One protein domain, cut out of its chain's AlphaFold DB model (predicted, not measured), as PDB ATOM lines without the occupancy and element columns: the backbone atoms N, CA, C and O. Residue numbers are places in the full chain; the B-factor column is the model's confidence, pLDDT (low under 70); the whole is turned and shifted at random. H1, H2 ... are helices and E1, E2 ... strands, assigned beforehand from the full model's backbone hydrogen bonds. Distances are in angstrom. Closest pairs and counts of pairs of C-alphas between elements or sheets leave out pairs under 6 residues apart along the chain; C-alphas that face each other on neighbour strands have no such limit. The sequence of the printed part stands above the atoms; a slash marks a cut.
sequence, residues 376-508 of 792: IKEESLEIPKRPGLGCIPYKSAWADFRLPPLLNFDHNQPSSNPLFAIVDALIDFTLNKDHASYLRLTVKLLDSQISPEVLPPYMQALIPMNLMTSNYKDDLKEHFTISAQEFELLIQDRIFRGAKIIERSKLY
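AT A GLANCE: This is residues 376 to 508 of the 792 residues of an uncharacterized protein of Pseudomonas viridiflava (UniProt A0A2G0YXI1). A small two-stranded ribbon, E1 paired with E2, lies at one end of the domain, away from a body of helices in which the hairpin H1 and H2 has H4 packed on H2, on the side away from H1. H5 runs crosswise near the first residue of H2, the short H3 is the element nearest the mean of the C-alphas, and long loops link E1 to H1, H3 to H4 and H5 to E2. The printed part has 133 residues, with five named helices and two named strands in the order E1 H1 H2 H3 H4 H5 E2; the sheet, E1 - E2, is antiparallel. The class is mostly helix, though under half of the residues are in named elements. The whole is compact, with a radius of gyration of the C-alphas of 15.0 A and spans of 46 by 34 by 26 A.

IN THESE COORDINATES: E1, residues 389 to 393, is 13.2 A long and begins at C-alpha 389 (127.337, 254.630, 233.278). E2, residues 505 to 508, is 9.7 A long and ends at C-alpha 508 (128.348, 260.268, 234.693). H1, residues 418 to 432, spans 20.6 A from C-alpha 418 at (160.698, 266.703, 234.359). H2, residues 435 to 448, spans 20.0 A; H3, residues 457 to 460, 4.9 A; H4, residues 472 to 480, 12.0 A; and H5, residues 484 to 493, 13.8 A.

HOW THE PARTS SIT: E1 and E2 are antiparallel neighbours at 148 degrees; N 392 and O 506 are 2.9 A apart, within hydrogen-bond range, as are N 508 and O 390, also at 2.9 A. E1 is apart from H2, H3, H4 and H5. H3 and E2 are only just apart, at 8.1 A. H1 and H3 are close but not clearly touching, the closest C-alphas being those of Leu 426 and Met 459, 7.9 A apart. H1 and H2 form a helical hairpin: they touch, closest at the C-alphas of Phe 429 and Ser 437, 4.8 A apart, and run opposite ways at a shallow tilt of 15 degrees. H2 touches H4, closest at the C-alphas of Thr 442 and Phe 480, 5.7 A apart; they run opposite ways at 38 degrees, only just a steep tilt. H2 and H5 are close but not clearly touching, with the C-alphas of His 435 and Ala 484 closest at 6.0 A, and stand about perpendicular at 85 degrees. Every O i to N i+4 pair is within hydrogen-bond range in H1, H2, H4 and H5; H3 is too short for such a pair.

THE WHOLE: The two C-alphas farthest apart, those of Pro 387 and Gln 413, are 48.9 A from each other. The printed part has no cut. The links E1 to H1, H3 to H4 and H5 to E2 are long, with 24, 11 and 11 residues; in the last, residues 495 to 496 pair antiparallel with residues 499 to 500. Mean pLDDT of the printed part is 81.1, and it is under 70 at residues 376 to 391, 412 to 414, 468 to 471 and 506 to 508.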
ATOM      1  N   ILE A 376     137.902 274.679 225.865       48.41
ATOM      2  CA  ILE A 376     137.664 273.258 226.163       48.41
ATOM      3  C   ILE A 376     136.231 273.041 226.700       48.41
ATOM      4  O   ILE A 376     135.804 271.894 226.814       48.41
ATOM      5  N   LYS A 377     135.434 274.093 226.989       43.94
ATOM      6  CA  LYS A 377     133.990 273.923 227.228       43.94
ATOM      7  C   LYS A 377     133.379 273.389 225.940       43.94
ATOM      8  O   LYS A 377     133.220 274.068 224.927       43.94
ATOM      9  N   GLU A 378     133.116 272.099 225.987       48.56
ATOM     10  CA  GLU A 378     132.394 271.373 224.974       48.56
ATOM     11  C   GLU A 378     131.005 271.996 224.873       48.56
ATOM     12  O   GLU A 378     130.309 272.152 225.879       48.56
ATOM     13  N   GLU A 379     130.618 272.397 223.659       41.78
ATOM     14  CA  GLU A 379     129.201 272.500 223.328       41.78
ATOM     15  C   GLU A 379     128.565 271.216 223.842       41.78
ATOM     16  O   GLU A 379     129.103 270.139 223.590       41.78
ATOM     17  N   SER A 380     127.506 271.354 224.632       42.94
ATOM     18  CA  SER A 380     126.786 270.262 225.271       42.94
ATOM     19  C   SER A 380     126.564 269.115 224.283       42.94
ATOM     20  O   SER A 380     125.609 269.145 223.506       42.94
ATOM     21  N   LEU A 381     127.447 268.115 224.296       52.81
ATOM     22  CA  LEU A 381     127.164 266.842 223.660       52.81
ATOM     23  C   LEU A 381     125.956 266.300 224.418       52.81
ATOM     24  O   LEU A 381     125.988 266.217 225.648       52.81
ATOM     25  N   GLU A 382     124.859 266.045 223.701       50.59
ATOM     26  CA  GLU A 382     123.650 265.482 224.294       50.59
ATOM     27  C   GLU A 382     124.047 264.254 225.104       50.59
ATOM     28  O   GLU A 382     124.552 263.289 224.540       50.59
ATOM     29  N   ILE A 383     123.851 264.310 226.421       57.00
ATOM     30  CA  ILE A 383     124.111 263.190 227.319       57.00
ATOM     31  C   ILE A 383     123.248 262.023 226.822       57.00
ATOM     32  O   ILE A 383     122.016 262.143 226.876       57.00
ATOM     33  N   PRO A 384     123.826 260.912 226.314       54.75
ATOM     34  CA  PRO A 384     123.011 259.802 225.855       54.75
ATOM     35  C   PRO A 384     122.092 259.322 226.982       54.75
ATOM     36  O   PRO A 384     122.560 258.932 228.051       54.75
ATOM     37  N   LYS A 385     120.778 259.339 226.731       55.88
ATOM     38  CA  LYS A 385     119.738 258.801 227.623       55.88
ATOM     39  C   LYS A 385     119.713 257.270 227.548       55.88
ATOM     40  O   LYS A 385     118.765 256.694 227.022       55.88
ATOM     41  N   ARG A 386     120.783 256.603 227.976       57.84
ATOM     42  CA  ARG A 386     120.828 255.135 228.090       57.84
ATOM     43  C   ARG A 386     120.827 254.721 229.562       57.84
ATOM     44  O   ARG A 386     121.275 255.499 230.379       57.84
ATOM     45  N   PRO A 387     120.341 253.540 229.938       57.19
ATOM     46  CA  PRO A 387     120.581 253.014 231.281       57.19
ATOM     47  C   PRO A 387     122.102 252.861 231.541       57.19
ATOM     48  O   PRO A 387     122.823 252.478 230.621       57.19
ATOM     49  N   GLY A 388     122.601 253.140 232.753       66.50
ATOM     50  CA  GLY A 388     123.963 252.792 233.195       66.50
ATOM     51  C   GLY A 388     124.954 253.941 233.439       66.50
ATOM     52  O   GLY A 388     124.589 255.061 233.799       66.50
ATOM     53  N   LEU A 389     126.248 253.643 233.271       65.94
ATOM     54  CA  LEU A 389     127.337 254.630 233.278       65.94
ATOM     55  C   LEU A 389     127.539 255.176 231.865       65.94
ATOM     56  O   LEU A 389     127.656 254.412 230.910       65.94
ATOM     57  N   GLY A 390     127.629 256.495 231.732       63.16
ATOM     58  CA  GLY A 390     127.982 257.132 230.473       63.16
ATOM     59  C   GLY A 390     129.316 257.869 230.537       63.16
ATOM     60  O   GLY A 390     129.786 258.271 231.604       63.16
ATOM     61  N   CYS A 391     129.920 258.046 229.363       67.31
ATOM     62  CA  CYS A 391     131.210 258.701 229.178       67.31
ATOM     63  C   CYS A 391     131.073 259.838 228.161       67.31
ATOM     64  O   CYS A 391     130.537 259.623 227.074       67.31
ATOM     65  N   ILE A 392     131.596 261.020 228.483       70.50
ATOM     66  CA  ILE A 392     131.782 262.111 227.519       70.50
ATOM     67  C   ILE A 392     133.275 262.157 227.157       70.50
ATOM     68  O   ILE A 392     134.088 262.435 228.050       70.50
ATOM     69  N   PRO A 393     133.655 261.839 225.906       71.12
ATOM     70  CA  PRO A 393     135.045 261.907 225.468       71.12
ATOM     71  C   PRO A 393     135.497 263.364 225.342       71.12
ATOM     72  O   PRO A 393     134.690 264.234 225.025       71.12
ATOM     73  N   TYR A 394     136.791 263.619 225.541       74.88
ATOM     74  CA  TYR A 394     137.362 264.947 225.307       74.88
ATOM     75  C   TYR A 394     137.489 265.232 223.803       74.88
ATOM     76  O   TYR A 394     137.937 264.371 223.048       74.88
ATOM     77  N   LYS A 395     137.197 266.471 223.372       73.81
ATOM     78  CA  LYS A 395     137.407 266.962 221.983       73.81
ATOM     79  C   LYS A 395     138.803 266.700 221.401       73.81
ATOM     80  O   LYS A 395     138.960 266.614 220.183       73.81
ATOM     81  N   SER A 396     139.806 266.679 222.270       79.94
ATOM     82  CA  SER A 396     141.196 266.382 221.950       79.94
ATOM     83  C   SER A 396     141.593 265.131 222.713       79.94
ATOM     84  O   SER A 396     141.773 265.180 223.929       79.94
ATOM     85  N   ALA A 397     141.729 264.027 221.990       82.56
ATOM     86  CA  ALA A 397     142.203 262.759 222.517       82.56
ATOM     87  C   ALA A 397     143.296 262.180 221.613       82.56
ATOM     88  O   ALA A 397     143.444 262.581 220.453       82.56
ATOM     89  N   TRP A 398     144.047 261.211 222.136       85.94
ATOM     90  CA  TRP A 398     145.095 260.515 221.387       85.94
ATOM     91  C   TRP A 398     144.559 259.844 220.117       85.94
ATOM     92  O   TRP A 398     145.273 259.778 219.125       85.94
ATOM     93  N   ALA A 399     143.291 259.420 220.116       82.25
ATOM     94  CA  ALA A 399     142.646 258.822 218.951       82.25
ATOM     95  C   ALA A 399     142.491 259.802 217.772       82.25
ATOM     96  O   ALA A 399     142.581 259.396 216.614       82.25
ATOM     97  N   ASP A 400     142.290 261.090 218.058       81.50
ATOM     98  CA  ASP A 400     142.082 262.123 217.038       81.50
ATOM     99  C   ASP A 400     143.366 262.902 216.716       81.50
ATOM    100  O   ASP A 400     143.410 263.662 215.744       81.50
ATOM    101  N   PHE A 401     144.410 262.740 217.538       81.50
ATOM    102  CA  PHE A 401     145.694 263.443 217.442       81.50
ATOM    103  C   PHE A 401     145.553 264.967 217.281       81.50
ATOM    104  O   PHE A 401     146.290 265.609 216.526       81.50
ATOM    105  N   ARG A 402     144.565 265.554 217.962       82.62
ATOM    106  CA  ARG A 402     144.314 266.997 217.949       82.62
ATOM    107  C   ARG A 402     144.953 267.647 219.158       82.62
ATOM    108  O   ARG A 402     144.496 267.436 220.281       82.62
ATOM    109  N   LEU A 403     145.949 268.492 218.919       83.94
ATOM    110  CA  LEU A 403     146.598 269.245 219.983       83.94
ATOM    111  C   LEU A 403     145.657 270.341 220.530       83.94
ATOM    112  O   LEU A 403     145.152 271.148 219.743       83.94
ATOM    113  N   PRO A 404     145.405 270.394 221.850       84.50
ATOM    114  CA  PRO A 404     144.653 271.481 222.467       84.50
ATOM    115  C   PRO A 404     145.345 272.839 222.248       84.50
ATOM    116  O   PRO A 404     146.575 272.894 222.295       84.50
ATOM    117  N   PRO A 405     144.601 273.955 222.109       84.12
ATOM    118  CA  PRO A 405     145.192 275.290 221.954       84.12
ATOM    119  C   PRO A 405     146.185 275.665 223.064       84.12
ATOM    120  O   PRO A 405     147.174 276.335 222.795       84.12
ATOM    121  N   LEU A 406     145.955 275.183 224.290       83.50
ATOM    122  CA  LEU A 406     146.832 275.410 225.446       83.50
ATOM    123  C   LEU A 406     148.217 274.771 225.322       83.50
ATOM    124  O   LEU A 406     149.141 275.197 226.005       83.50
ATOM    125  N   LEU A 407     148.357 273.760 224.466       87.75
ATOM    126  CA  LEU A 407     149.625 273.094 224.182       87.75
ATOM    127  C   LEU A 407     150.246 273.562 222.859       87.75
ATOM    128  O   LEU A 407     151.294 273.066 222.466       87.75
ATOM    129  N   ASN A 408     149.615 274.513 222.164       87.12
ATOM    130  CA  ASN A 408     150.107 275.043 220.897       87.12
ATOM    131  C   ASN A 408     151.039 276.242 221.134       87.12
ATOM    132  O   ASN A 408     150.664 277.397 220.919       87.12
ATOM    133  N   PHE A 409     152.246 275.960 221.616       88.25
ATOM    134  CA  PHE A 409     153.307 276.944 221.815       88.25
ATOM    135  C   PHE A 409     154.662 276.381 221.369       88.25
ATOM    136  O   PHE A 409     154.799 275.185 221.136       88.25
ATOM    137  N   ASP A 410     155.654 277.259 221.213       83.12
ATOM    138  CA  ASP A 410     157.005 276.862 220.808       83.12
ATOM    139  C   ASP A 410     157.724 276.114 221.946       83.12
ATOM    140  O   ASP A 410     157.944 276.686 223.017       83.12
ATOM    141  N   HIS A 411     158.087 274.851 221.699       81.12
ATOM    142  CA  HIS A 411     158.749 273.940 222.640       81.12
ATOM    143  C   HIS A 411     160.132 273.463 222.155       81.12
ATOM    144  O   HIS A 411     160.634 272.423 222.574       81.12
ATOM    145  N   ASN A 412     160.785 274.225 221.269       69.06
ATOM    146  CA  ASN A 412     162.028 273.826 220.588       69.06
ATOM    147  C   ASN A 412     163.260 273.593 221.499       69.06
ATOM    148  O   ASN A 412     164.317 273.196 220.998       69.06
ATOM    149  N   GLN A 413     163.175 273.843 222.810       68.00
ATOM    150  CA  GLN A 413     164.258 273.579 223.761       68.00
ATOM    151  C   GLN A 413     163.810 272.565 224.818       68.00
ATOM    152  O   GLN A 413     162.853 272.844 225.535       68.00
ATOM    153  N   PRO A 414     164.512 271.426 224.964       64.88
ATOM    154  CA  PRO A 414     164.150 270.426 225.956       64.88
ATOM    155  C   PRO A 414     164.279 271.014 227.360       64.88
ATOM    156  O   PRO A 414     165.356 271.476 227.754       64.88
ATOM    157  N   SER A 415     163.186 270.981 228.119       76.88
ATOM    158  CA  SER A 415     163.205 271.465 229.492       76.88
ATOM    159  C   SER A 415     164.008 270.539 230.410       76.88
ATOM    160  O   SER A 415     163.897 269.313 230.346       76.88
ATOM    161  N   SER A 416     164.797 271.127 231.313       81.25
ATOM    162  CA  SER A 416     165.460 270.393 232.398       81.25
ATOM    163  C   SER A 416     164.495 269.982 233.514       81.25
ATOM    164  O   SER A 416     164.836 269.125 234.322       81.25
ATOM    165  N   ASN A 417     163.308 270.593 233.579       89.56
ATOM    166  CA  ASN A 417     162.272 270.242 234.545       89.56
ATOM    167  C   ASN A 417     161.485 269.011 234.040       89.56
ATOM    168  O   ASN A 417     160.941 269.064 232.930       89.56
ATOM    169  N   PRO A 418     161.362 267.920 234.825       91.06
ATOM    170  CA  PRO A 418     160.698 266.703 234.359       91.06
ATOM    171  C   PRO A 418     159.216 266.881 233.998       91.06
ATOM    172  O   PRO A 418     158.748 266.229 233.068       91.06
ATOM    173  N   LEU A 419     158.479 267.772 234.673       92.56
ATOM    174  CA  LEU A 419     157.073 268.055 234.348       92.56
ATOM    175  C   LEU A 419     156.948 268.706 232.972       92.56
ATOM    176  O   LEU A 419     156.079 268.347 232.182       92.56
ATOM    177  N   PHE A 420     157.834 269.650 232.670       93.00
ATOM    178  CA  PHE A 420     157.830 270.350 231.387       93.00
ATOM    179  C   PHE A 420     158.295 269.420 230.261       93.00
ATOM    180  O   PHE A 420     157.700 269.425 229.190       93.00
ATOM    181  N   ALA A 421     159.249 268.525 230.538       92.56
ATOM    182  CA  ALA A 421     159.669 267.493 229.592       92.56
ATOM    183  C   ALA A 421     158.545 266.496 229.234       92.56
ATOM    184  O   ALA A 421     158.539 265.962 228.125       92.56
ATOM    185  N   ILE A 422     157.589 266.238 230.140       93.31
ATOM    186  CA  ILE A 422     156.379 265.457 229.818       93.31
ATOM    187  C   ILE A 422     155.498 266.226 228.836       93.31
ATOM    188  O   ILE A 422     155.000 265.631 227.885       93.31
ATOM    189  N   VAL A 423     155.323 267.535 229.039       93.69
ATOM    190  CA  VAL A 423     154.549 268.385 228.123       93.69
ATOM    191  C   VAL A 423     155.194 268.402 226.735       93.69
ATOM    192  O   VAL A 423     154.494 268.164 225.754       93.69
ATOM    193  N   ASP A 424     156.517 268.576 226.658       93.38
ATOM    194  CA  ASP A 424     157.273 268.513 225.400       93.38
ATOM    195  C   ASP A 424     157.049 267.167 224.689       93.38
ATOM    196  O   ASP A 424     156.691 267.123 223.512       93.38
ATOM    197  N   ALA A 425     157.190 266.053 225.417       93.25
ATOM    198  CA  ALA A 425     157.004 264.714 224.862       93.25
ATOM    199  C   ALA A 425     155.553 264.442 224.421       93.25
ATOM    200  O   ALA A 425     155.328 263.728 223.443       93.25
ATOM    201  N   LEU A 426     154.569 265.020 225.116       93.25
ATOM    202  CA  LEU A 426     153.152 264.905 224.773       93.25
ATOM    203  C   LEU A 426     152.821 265.672 223.484       93.25
ATOM    204  O   LEU A 426     152.108 265.147 222.624       93.25
ATOM    205  N   ILE A 427     153.362 266.886 223.332       92.94
ATOM    206  CA  ILE A 427     153.241 267.688 222.107       92.94
ATOM    207  C   ILE A 427     153.896 266.937 220.942       92.94
ATOM    208  O   ILE A 427     153.249 266.709 219.917       92.94
ATOM    209  N   ASP A 428     155.134 266.474 221.126       92.06
ATOM    210  CA  ASP A 428     155.882 265.700 220.132       92.06
ATOM    211  C   ASP A 428     155.125 264.458 219.664       92.06
ATOM    212  O   ASP A 428     155.052 264.196 218.462       92.06
ATOM    213  N   PHE A 429     154.570 263.677 220.593       93.44
ATOM    214  CA  PHE A 429     153.808 262.478 220.261       93.44
ATOM    215  C   PHE A 429     152.531 262.817 219.487       93.44
ATOM    216  O   PHE A 429     152.245 262.200 218.460       93.44
ATOM    217  N   THR A 430     151.795 263.840 219.926       91.25
ATOM    218  CA  THR A 430     150.544 264.256 219.276       91.25
ATOM    219  C   THR A 430     150.781 264.735 217.836       91.25
ATOM    220  O   THR A 430     149.954 264.482 216.957       91.25
ATOM    221  N   LEU A 431     151.913 265.402 217.577       90.50
ATOM    222  CA  LEU A 431     152.271 265.923 216.255       90.50
ATOM    223  C   LEU A 431     152.889 264.860 215.331       90.50
ATOM    224  O   LEU A 431     152.485 264.775 214.170       90.50
ATOM    225  N   ASN A 432     153.835 264.054 215.828       90.81
ATOM    226  CA  ASN A 432     154.599 263.098 215.011       90.81
ATOM    227  C   ASN A 432     153.891 261.750 214.828       90.81
ATOM    228  O   ASN A 432     153.982 261.158 213.754       90.81
ATOM    229  N   LYS A 433     153.146 261.292 215.846       89.56
ATOM    230  CA  LYS A 433     152.308 260.076 215.807       89.56
ATOM    231  C   LYS A 433     153.085 258.792 215.505       89.56
ATOM    232  O   LYS A 433     152.550 257.863 214.903       89.56
ATOM    233  N   ASP A 434     154.349 258.743 215.905       92.81
ATOM    234  CA  ASP A 434     155.243 257.624 215.628       92.81
ATOM    235  C   ASP A 434     155.661 256.879 216.906       92.81
ATOM    236  O   ASP A 434     155.534 257.368 218.033       92.81
ATOM    237  N   HIS A 435     156.177 255.664 216.722       94.25
ATOM    238  CA  HIS A 435     156.614 254.803 217.824       94.25
ATOM    239  C   HIS A 435     157.726 255.452 218.661       94.25
ATOM    240  O   HIS A 435     157.736 255.334 219.884       94.25
ATOM    241  N   ALA A 436     158.636 256.198 218.028       94.12
ATOM    242  CA  ALA A 436     159.760 256.830 218.711       94.12
ATOM    243  C   ALA A 436     159.322 257.966 219.649       94.12
ATOM    244  O   ALA A 436     159.843 258.087 220.756       94.12
ATOM    245  N   SER A 437     158.383 258.811 219.222       93.25
ATOM    246  CA  SER A 437     157.801 259.881 220.039       93.25
ATOM    247  C   SER A 437     156.937 259.321 221.166       93.25
ATOM    248  O   SER A 437     157.017 259.821 222.288       93.25
ATOM    249  N   TYR A 438     156.219 258.222 220.921       94.50
ATOM    250  CA  TYR A 438     155.493 257.512 221.969       94.50
ATOM    251  C   TYR A 438     156.421 256.938 223.048       94.50
ATOM    252  O   TYR A 438     156.189 257.153 224.237       94.50
ATOM    253  N   LEU A 439     157.517 256.281 222.650       93.56
ATOM    254  CA  LEU A 439     158.523 255.782 223.592       93.56
ATOM    255  C   LEU A 439     159.172 256.911 224.402       93.56
ATOM    256  O   LEU A 439     159.436 256.745 225.590       93.56
ATOM    257  N   ARG A 440     159.405 258.088 223.803       92.44
ATOM    258  CA  ARG A 440     159.896 259.254 224.559       92.44
ATOM    259  C   ARG A 440     158.897 259.687 225.632       92.44
ATOM    260  O   ARG A 440     159.313 259.955 226.756       92.44
ATOM    261  N   LEU A 441     157.603 259.728 225.312       93.38
ATOM    262  CA  LEU A 441     156.550 260.059 226.274       93.38
ATOM    263  C   LEU A 441     156.487 259.046 227.426       93.38
ATOM    264  O   LEU A 441     156.473 259.456 228.586       93.38
ATOM    265  N   THR A 442     156.505 257.741 227.135       92.38
ATOM    266  CA  THR A 442     156.461 256.706 228.183       92.38
ATOM    267  C   THR A 442     157.702 256.741 229.075       92.38
ATOM    268  O   THR A 442     157.559 256.639 230.292       92.38
ATOM    269  N   VAL A 443     158.892 256.997 228.515       91.62
ATOM    270  CA  VAL A 443     160.127 257.228 229.291       91.62
ATOM    271  C   VAL A 443     159.975 258.415 230.234       91.62
ATOM    272  O   VAL A 443     160.256 258.287 231.421       91.62
ATOM    273  N   LYS A 444     159.495 259.566 229.748       92.06
ATOM    274  CA  LYS A 444     159.342 260.757 230.599       92.06
ATOM    275  C   LYS A 444     158.321 260.553 231.713       92.06
ATOM    276  O   LYS A 444     158.579 260.966 232.842       92.06
ATOM    277  N   LEU A 445     157.207 259.880 231.430       90.88
ATOM    278  CA  LEU A 445     156.225 259.514 232.452       90.88
ATOM    279  C   LEU A 445     156.841 258.577 233.502       90.88
ATOM    280  O   LEU A 445     156.722 258.850 234.697       90.88
ATOM    281  N   LEU A 446     157.562 257.538 233.071       88.94
ATOM    282  CA  LEU A 446     158.199 256.563 233.960       88.94
ATOM    283  C   LEU A 446     159.298 257.195 234.835       88.94
ATOM    284  O   LEU A 446     159.288 257.005 236.052       88.94
ATOM    285  N   ASP A 447     160.196 257.986 234.242       88.12
ATOM    286  CA  ASP A 447     161.314 258.646 234.935       88.12
ATOM    287  C   ASP A 447     160.830 259.681 235.960       88.12
ATOM    288  O   ASP A 447     161.426 259.857 237.026       88.12
ATOM    289  N   SER A 448     159.734 260.380 235.650       85.06
ATOM    290  CA  SER A 448     159.192 261.420 236.527       85.06
ATOM    291  C   SER A 448     158.595 260.858 237.822       85.06
ATOM    292  O   SER A 448     158.657 261.530 238.855       85.06
ATOM    293  N   GLN A 449     158.067 259.628 237.775       83.62
ATOM    294  CA  GLN A 449     157.318 258.966 238.850       83.62
ATOM    295  C   GLN A 449     156.120 259.776 239.385       83.62
ATOM    296  O   GLN A 449     155.725 259.596 240.538       83.62
ATOM    297  N   ILE A 450     155.539 260.671 238.576       86.69
ATOM    298  CA  ILE A 450     154.381 261.470 238.998       86.69
ATOM    299  C   ILE A 450     153.104 260.632 239.051       86.69
ATOM    300  O   ILE A 450     152.927 259.689 238.278       86.69
ATOM    301  N   SER A 451     152.184 261.028 239.931       85.56
ATOM    302  CA  SER A 451     150.828 260.484 239.931       85.56
ATOM    303  C   SER A 451     150.026 261.021 238.738       85.56
ATOM    304  O   SER A 451     150.163 262.203 238.411       85.56
ATOM    305  N   PRO A 452     149.168 260.218 238.084       83.94
ATOM    306  CA  PRO A 452     148.323 260.669 236.980       83.94
ATOM    307  C   PRO A 452     147.465 261.897 237.304       83.94
ATOM    308  O   PRO A 452     147.216 262.720 236.426       83.94
ATOM    309  N   GLU A 453     147.056 262.061 238.560       83.81
ATOM    310  CA  GLU A 453     146.270 263.179 239.093       83.81
ATOM    311  C   GLU A 453     146.981 264.539 238.945       83.81
ATOM    312  O   GLU A 453     146.334 265.591 238.835       83.81
ATOM    313  N   VAL A 454     148.317 264.526 238.864       89.19
ATOM    314  CA  VAL A 454     149.134 265.706 238.555       89.19
ATOM    315  C   VAL A 454     148.843 266.212 237.144       89.19
ATOM    316  O   VAL A 454     148.835 267.422 236.921       89.19
ATOM    317  N   LEU A 455     148.545 265.332 236.187       89.00
ATOM    318  CA  LEU A 455     148.192 265.725 234.825       89.00
ATOM    319  C   LEU A 455     146.721 266.161 234.763       89.00
ATOM    320  O   LEU A 455     145.846 265.426 235.224       89.00
ATOM    321  N   PRO A 456     146.402 267.318 234.154       87.00
ATOM    322  CA  PRO A 456     145.021 267.667 233.851       87.00
ATOM    323  C   PRO A 456     144.336 266.572 233.011       87.00
ATOM    324  O   PRO A 456     144.984 265.974 232.145       87.00
ATOM    325  N   PRO A 457     143.020 266.343 233.162       83.19
ATOM    326  CA  PRO A 457     142.302 265.296 232.437       83.19
ATOM    327  C   PRO A 457     142.426 265.378 230.910       83.19
ATOM    328  O   PRO A 457     142.463 264.344 230.249       83.19
ATOM    329  N   TYR A 458     142.537 266.585 230.344       83.31
ATOM    330  CA  TYR A 458     142.723 266.757 228.901       83.31
ATOM    331  C   TYR A 458     144.112 266.289 228.427       83.31
ATOM    332  O   TYR A 458     144.235 265.811 227.307       83.31
ATOM    333  N   MET A 459     145.154 266.386 229.266       88.81
ATOM    334  CA  MET A 459     146.471 265.819 228.954       88.81
ATOM    335  C   MET A 459     146.442 264.299 229.069       88.81
ATOM    336  O   MET A 459     146.984 263.612 228.212       88.81
ATOM    337  N   GLN A 460     145.760 263.770 230.090       88.56
ATOM    338  CA  GLN A 460     145.554 262.326 230.229       88.56
ATOM    339  C   GLN A 460     144.832 261.743 229.002       88.56
ATOM    340  O   GLN A 460     145.172 260.654 228.551       88.56
ATOM    341  N   ALA A 461     143.875 262.475 228.416       86.81
ATOM    342  CA  ALA A 461     143.172 262.066 227.198       86.81
ATOM    343  C   ALA A 461     144.074 261.974 225.953       86.81
ATOM    344  O   ALA A 461     143.711 261.293 224.995       86.81
ATOM    345  N   LEU A 462     145.251 262.609 225.960       89.44
ATOM    346  CA  LEU A 462     146.255 262.529 224.892       89.44
ATOM    347  C   LEU A 462     147.231 261.351 225.064       89.44
ATOM    348  O   LEU A 462     148.098 261.150 224.215       89.44
ATOM    349  N   ILE A 463     147.089 260.555 226.127       91.56
ATOM    350  CA  ILE A 463     147.956 259.409 226.416       91.56
ATOM    351  C   ILE A 463     147.194 258.113 226.076       91.56
ATOM    352  O   ILE A 463     146.130 257.873 226.648       91.56
ATOM    353  N   PRO A 464     147.706 257.254 225.170       90.31
ATOM    354  CA  PRO A 464     147.043 256.020 224.743       90.31
ATOM    355  C   PRO A 464     147.245 254.885 225.762       90.31
ATOM    356  O   PRO A 464     147.830 253.848 225.457       90.31
ATOM    357  N   MET A 465     146.809 255.107 227.003       87.12
ATOM    358  CA  MET A 465     146.915 254.165 228.121       87.12
ATOM    359  C   MET A 465     145.853 254.482 229.181       87.12
ATOM    360  O   MET A 465     145.459 255.638 229.354       87.12
ATOM    361  N   ASN A 466     145.404 253.470 229.928       77.31
ATOM    362  CA  ASN A 466     144.495 253.681 231.050       77.31
ATOM    363  C   ASN A 466     145.258 254.121 232.310       77.31
ATOM    364  O   ASN A 466     145.711 253.306 233.103       77.31
ATOM    365  N   LEU A 467     145.367 255.432 232.504       76.25
ATOM    366  CA  LEU A 467     146.047 256.027 233.658       76.25
ATOM    367  C   LEU A 467     145.267 255.938 234.981       76.25
ATOM    368  O   LEU A 467     145.801 256.313 236.016       76.25
ATOM    369  N   MET A 468     144.010 255.486 234.962       67.19
ATOM    370  CA  MET A 468     143.143 255.472 236.149       67.19
ATOM    371  C   MET A 468     143.143 254.129 236.885       67.19
ATOM    372  O   MET A 468     142.395 253.962 237.847       67.19
ATOM    373  N   THR A 469     143.929 253.155 236.425       66.12
ATOM    374  CA  THR A 469     144.057 251.859 237.093       66.12
ATOM    375  C   THR A 469     144.974 251.991 238.307       66.12
ATOM    376  O   THR A 469     145.967 252.719 238.290       66.12
ATOM    377  N   SER A 470     144.705 251.221 239.364       60.44
ATOM    378  CA  SER A 470     145.624 251.119 240.509       60.44
ATOM    379  C   SER A 470     147.011 250.583 240.121       60.44
ATOM    380  O   SER A 470     147.968 250.768 240.870       60.44
ATOM    381  N   ASN A 471     147.122 249.946 238.949       67.19
ATOM    382  CA  ASN A 471     148.332 249.307 238.434       67.19
ATOM    383  C   ASN A 471     149.000 250.101 237.298       67.19
ATOM    384  O   ASN A 471     149.890 249.567 236.638       67.19
ATOM    385  N   TYR A 472     148.645 251.378 237.089       77.81
ATOM    386  CA  TYR A 472     149.148 252.168 235.955       77.81
ATOM    387  C   TYR A 472     150.686 252.198 235.855       77.81
ATOM    388  O   TYR A 472     151.235 252.376 234.772       77.81
ATOM    389  N   LYS A 473     151.409 252.043 236.976       81.44
ATOM    390  CA  LYS A 473     152.881 251.991 236.992       81.44
ATOM    391  C   LYS A 473     153.429 250.744 236.309       81.44
ATOM    392  O   LYS A 473     154.482 250.817 235.683       81.44
ATOM    393  N   ASP A 474     152.756 249.612 236.467       81.12
ATOM    394  CA  ASP A 474     153.142 248.382 235.788       81.12
ATOM    395  C   ASP A 474     152.714 248.448 234.324       81.12
ATOM    396  O   ASP A 474     153.550 248.184 233.461       81.12
ATOM    397  N   ASP A 475     151.518 248.974 234.040       81.62
ATOM    398  CA  ASP A 475     151.077 249.266 232.671       81.62
ATOM    399  C   ASP A 475     152.106 250.164 231.946       81.62
ATOM    400  O   ASP A 475     152.557 249.844 230.846       81.62
ATOM    401  N   LEU A 476     152.597 251.231 232.590       86.75
ATOM    402  CA  LEU A 476     153.649 252.107 232.053       86.75
ATOM    403  C   LEU A 476     154.938 251.356 231.697       86.75
ATOM    404  O   LEU A 476     155.540 251.640 230.658       86.75
ATOM    405  N   LYS A 477     155.377 250.404 232.531       87.25
ATOM    406  CA  LYS A 477     156.569 249.582 232.245       87.25
ATOM    407  C   LYS A 477     156.336 248.676 231.043       87.25
ATOM    408  O   LYS A 477     157.251 248.477 230.246       87.25
ATOM    409  N   GLU A 478     155.129 248.140 230.889       88.06
ATOM    410  CA  GLU A 478     154.781 247.339 229.719       88.06
ATOM    411  C   GLU A 478     154.775 248.189 228.448       88.06
ATOM    412  O   GLU A 478     155.407 247.816 227.455       88.06
ATOM    413  N   HIS A 479     154.144 249.362 228.502       89.56
ATOM    414  CA  HIS A 479     154.103 250.330 227.408       89.56
ATOM    415  C   HIS A 479     155.496 250.867 227.033       89.56
ATOM    416  O   HIS A 479     155.747 251.152 225.865       89.56
ATOM    417  N   PHE A 480     156.440 250.944 227.976       86.56
ATOM    418  CA  PHE A 480     157.847 251.247 227.683       86.56
ATOM    419  C   PHE A 480     158.526 250.174 226.808       86.56
ATOM    420  O   PHE A 480     159.425 250.484 226.030       86.56
ATOM    421  N   THR A 481     158.076 248.919 226.887       88.69
ATOM    422  CA  THR A 481     158.620 247.791 226.105       88.69
ATOM    423  C   THR A 481     157.851 247.493 224.816       88.69
ATOM    424  O   THR A 481     158.110 246.473 224.177       88.69
ATOM    425  N   ILE A 482     156.911 248.359 224.424       92.12
ATOM    426  CA  ILE A 482     156.049 248.147 223.258       92.12
ATOM    427  C   ILE A 482     156.865 248.023 221.963       92.12
ATOM    428  O   ILE A 482     157.721 248.860 221.657       92.12
ATOM    429  N   SER A 483     156.589 246.991 221.168       92.06
ATOM    430  CA  SER A 483     157.160 246.853 219.826       92.06
ATOM    431  C   SER A 483     156.474 247.786 218.820       92.06
ATOM    432  O   SER A 483     155.348 248.234 219.031       92.06
ATOM    433  N   ALA A 484     157.121 248.061 217.684       91.50
ATOM    434  CA  ALA A 484     156.519 248.884 216.629       91.50
ATOM    435  C   ALA A 484     155.196 248.288 216.097       91.50
ATOM    436  O   ALA A 484     154.252 249.026 215.839       91.50
ATOM    437  N   GLN A 485     155.103 246.955 216.005       90.62
ATOM    438  CA  GLN A 485     153.888 246.260 215.568       90.62
ATOM    439  C   GLN A 485     152.745 246.401 216.585       90.62
ATOM    440  O   GLN A 485     151.602 246.644 216.211       90.62
ATOM    441  N   GLU A 486     153.038 246.268 217.880       91.06
ATOM    442  CA  GLU A 486     152.037 246.477 218.934       91.06
ATOM    443  C   GLU A 486     151.603 247.941 219.022       91.06
ATOM    444  O   GLU A 486     150.439 248.219 219.295       91.06
ATOM    445  N   PHE A 487     152.513 248.881 218.761       93.50
ATOM    446  CA  PHE A 487     152.180 250.297 218.674       93.50
ATOM    447  C   PHE A 487     151.211 250.583 217.518       93.50
ATOM    448  O   PHE A 487     150.238 251.309 217.709       93.50
ATOM    449  N   GLU A 488     151.419 249.984 216.342       91.19
ATOM    450  CA  GLU A 488     150.474 250.109 215.225       91.19
ATOM    451  C   GLU A 488     149.077 249.590 215.599       91.19
ATOM    452  O   GLU A 488     148.091 250.284 215.349       91.19
ATOM    453  N   LEU A 489     148.988 248.437 216.275       89.94
ATOM    454  CA  LEU A 489     147.720 247.888 216.783       89.94
ATOM    455  C   LEU A 489     147.068 248.792 217.843       89.94
ATOM    456  O   LEU A 489     145.849 248.977 217.842       89.94
ATOM    457  N   LEU A 490     147.862 249.398 218.727       90.81
ATOM    458  CA  LEU A 490     147.368 250.344 219.728       90.81
ATOM    459  C   LEU A 490     146.757 251.580 219.066       90.81
ATOM    460  O   LEU A 490     145.683 252.022 219.465       90.81
ATOM    461  N   ILE A 491     147.410 252.137 218.049       90.88
ATOM    462  CA  ILE A 491     146.922 253.353 217.396       90.88
ATOM    463  C   ILE A 491     145.738 253.074 216.461       90.88
ATOM    464  O   ILE A 491     144.785 253.852 216.452       90.88
ATOM    465  N   GLN A 492     145.773 251.986 215.686       88.38
ATOM    466  CA  GLN A 492     144.736 251.683 214.691       88.38
ATOM    467  C   GLN A 492     143.512 251.007 215.308       88.38
ATOM    468  O   GLN A 492     142.383 251.458 215.105       88.38
ATOM    469  N   ASP A 493     143.737 249.953 216.092       86.56
ATOM    470  CA  ASP A 493     142.671 249.094 216.612       86.56
ATOM    471  C   ASP A 493     142.326 249.395 218.072       86.56
ATOM    472  O   ASP A 493     141.339 248.876 218.602       86.56
ATOM    473  N   ARG A 494     143.102 250.270 218.727       87.94
ATOM    474  CA  ARG A 494     142.978 250.580 220.160       87.94
ATOM    475  C   ARG A 494     143.214 249.354 221.031       87.94
ATOM    476  O   ARG A 494     142.593 249.221 222.084       87.94
ATOM    477  N   ILE A 495     144.083 248.450 220.585       83.19
ATOM    478  CA  ILE A 495     144.384 247.200 221.280       83.19
ATOM    479  C   ILE A 495     145.825 247.225 221.773       83.19
ATOM    480  O   ILE A 495     146.754 247.389 220.989       83.19
ATOM    481  N   PHE A 496     146.016 246.977 223.064       84.62
ATOM    482  CA  PHE A 496     147.322 246.705 223.652       84.62
ATOM    483  C   PHE A 496     147.280 245.350 224.348       84.62
ATOM    484  O   PHE A 496     146.413 245.110 225.186       84.62
ATOM    485  N   ARG A 497     148.173 244.432 223.954       80.44
ATOM    486  CA  ARG A 497     148.258 243.062 224.504       80.44
ATOM    487  C   ARG A 497     146.908 242.325 224.574       80.44
ATOM    488  O   ARG A 497     146.637 241.569 225.500       80.44
ATOM    489  N   GLY A 498     146.053 242.544 223.575       72.81
ATOM    490  CA  GLY A 498     144.726 241.926 223.479       72.81
ATOM    491  C   GLY A 498     143.615 242.631 224.268       72.81
ATOM    492  O   GLY A 498     142.457 242.251 224.121       72.81
ATOM    493  N   ALA A 499     143.927 243.673 225.044       75.56
ATOM    494  CA  ALA A 499     142.951 244.495 225.752       75.56
ATOM    495  C   ALA A 499     142.626 245.774 224.971       75.56
ATOM    496  O   ALA A 499     143.509 246.406 224.387       75.56
ATOM    497  N   LYS A 500     141.352 246.181 224.976       80.44
ATOM    498  CA  LYS A 500     140.910 247.432 224.354       80.44
ATOM    499  C   LYS A 500     141.200 248.619 225.275       80.44
ATOM    500  O   LYS A 500     140.709 248.657 226.400       80.44
ATOM    501  N   ILE A 501     141.932 249.609 224.779       81.38
ATOM    502  CA  ILE A 501     142.226 250.853 225.493       81.38
ATOM    503  C   ILE A 501     141.123 251.876 225.208       81.38
ATOM    504  O   ILE A 501     140.757 252.120 224.056       81.38
ATOM    505  N   ILE A 502     140.579 252.462 226.274       75.75
ATOM    506  CA  ILE A 502     139.521 253.476 226.218       75.75
ATOM    507  C   ILE A 502     140.133 254.834 226.553       75.75
ATOM    508  O   ILE A 502     140.929 254.951 227.485       75.75
ATOM    509  N   GLU A 503     139.763 255.867 225.801       77.06
ATOM    510  CA  GLU A 503     140.211 257.230 226.066       77.06
ATOM    511  C   GLU A 503     139.696 257.738 227.417       77.06
ATOM    512  O   GLU A 503     138.542 257.507 227.803       77.06
ATOM    513  N   ARG A 504     140.535 258.512 228.123       78.06
ATOM    514  CA  ARG A 504     140.086 259.252 229.305       78.06
ATOM    515  C   ARG A 504     138.852 260.068 228.926       78.06
ATOM    516  O   ARG A 504     138.858 260.775 227.927       78.06
ATOM    517  N   SER A 505     137.798 259.948 229.724       72.69
ATOM    518  CA  SER A 505     136.492 260.562 229.482       72.69
ATOM    519  C   SER A 505     135.894 261.047 230.802       72.69
ATOM    520  O   SER A 505     136.279 260.567 231.874       72.69
ATOM    521  N   LYS A 506     134.951 261.992 230.751       69.25
ATOM    522  CA  LYS A 506     134.153 262.378 231.926       69.25
ATOM    523  C   LYS A 506     133.060 261.342 232.160       69.25
ATOM    524  O   LYS A 506     132.282 261.068 231.252       69.25
ATOM    525  N   LEU A 507     133.008 260.787 233.369       66.31
ATOM    526  CA  LEU A 507     132.021 259.781 233.763       66.31
ATOM    527  C   LEU A 507     130.778 260.448 234.351       66.31
ATOM    528  O   LEU A 507     130.889 261.414 235.106       66.31
ATOM    529  N   TYR A 508     129.605 259.903 234.049       64.62
ATOM    530  CA  TYR A 508     128.348 260.268 234.693       64.62
ATOM    531  C   TYR A 508     127.494 259.015 234.927       64.62
ATOM    532  O   TYR A 508     127.511 258.080 234.127       64.62
TER     533      TYR A 508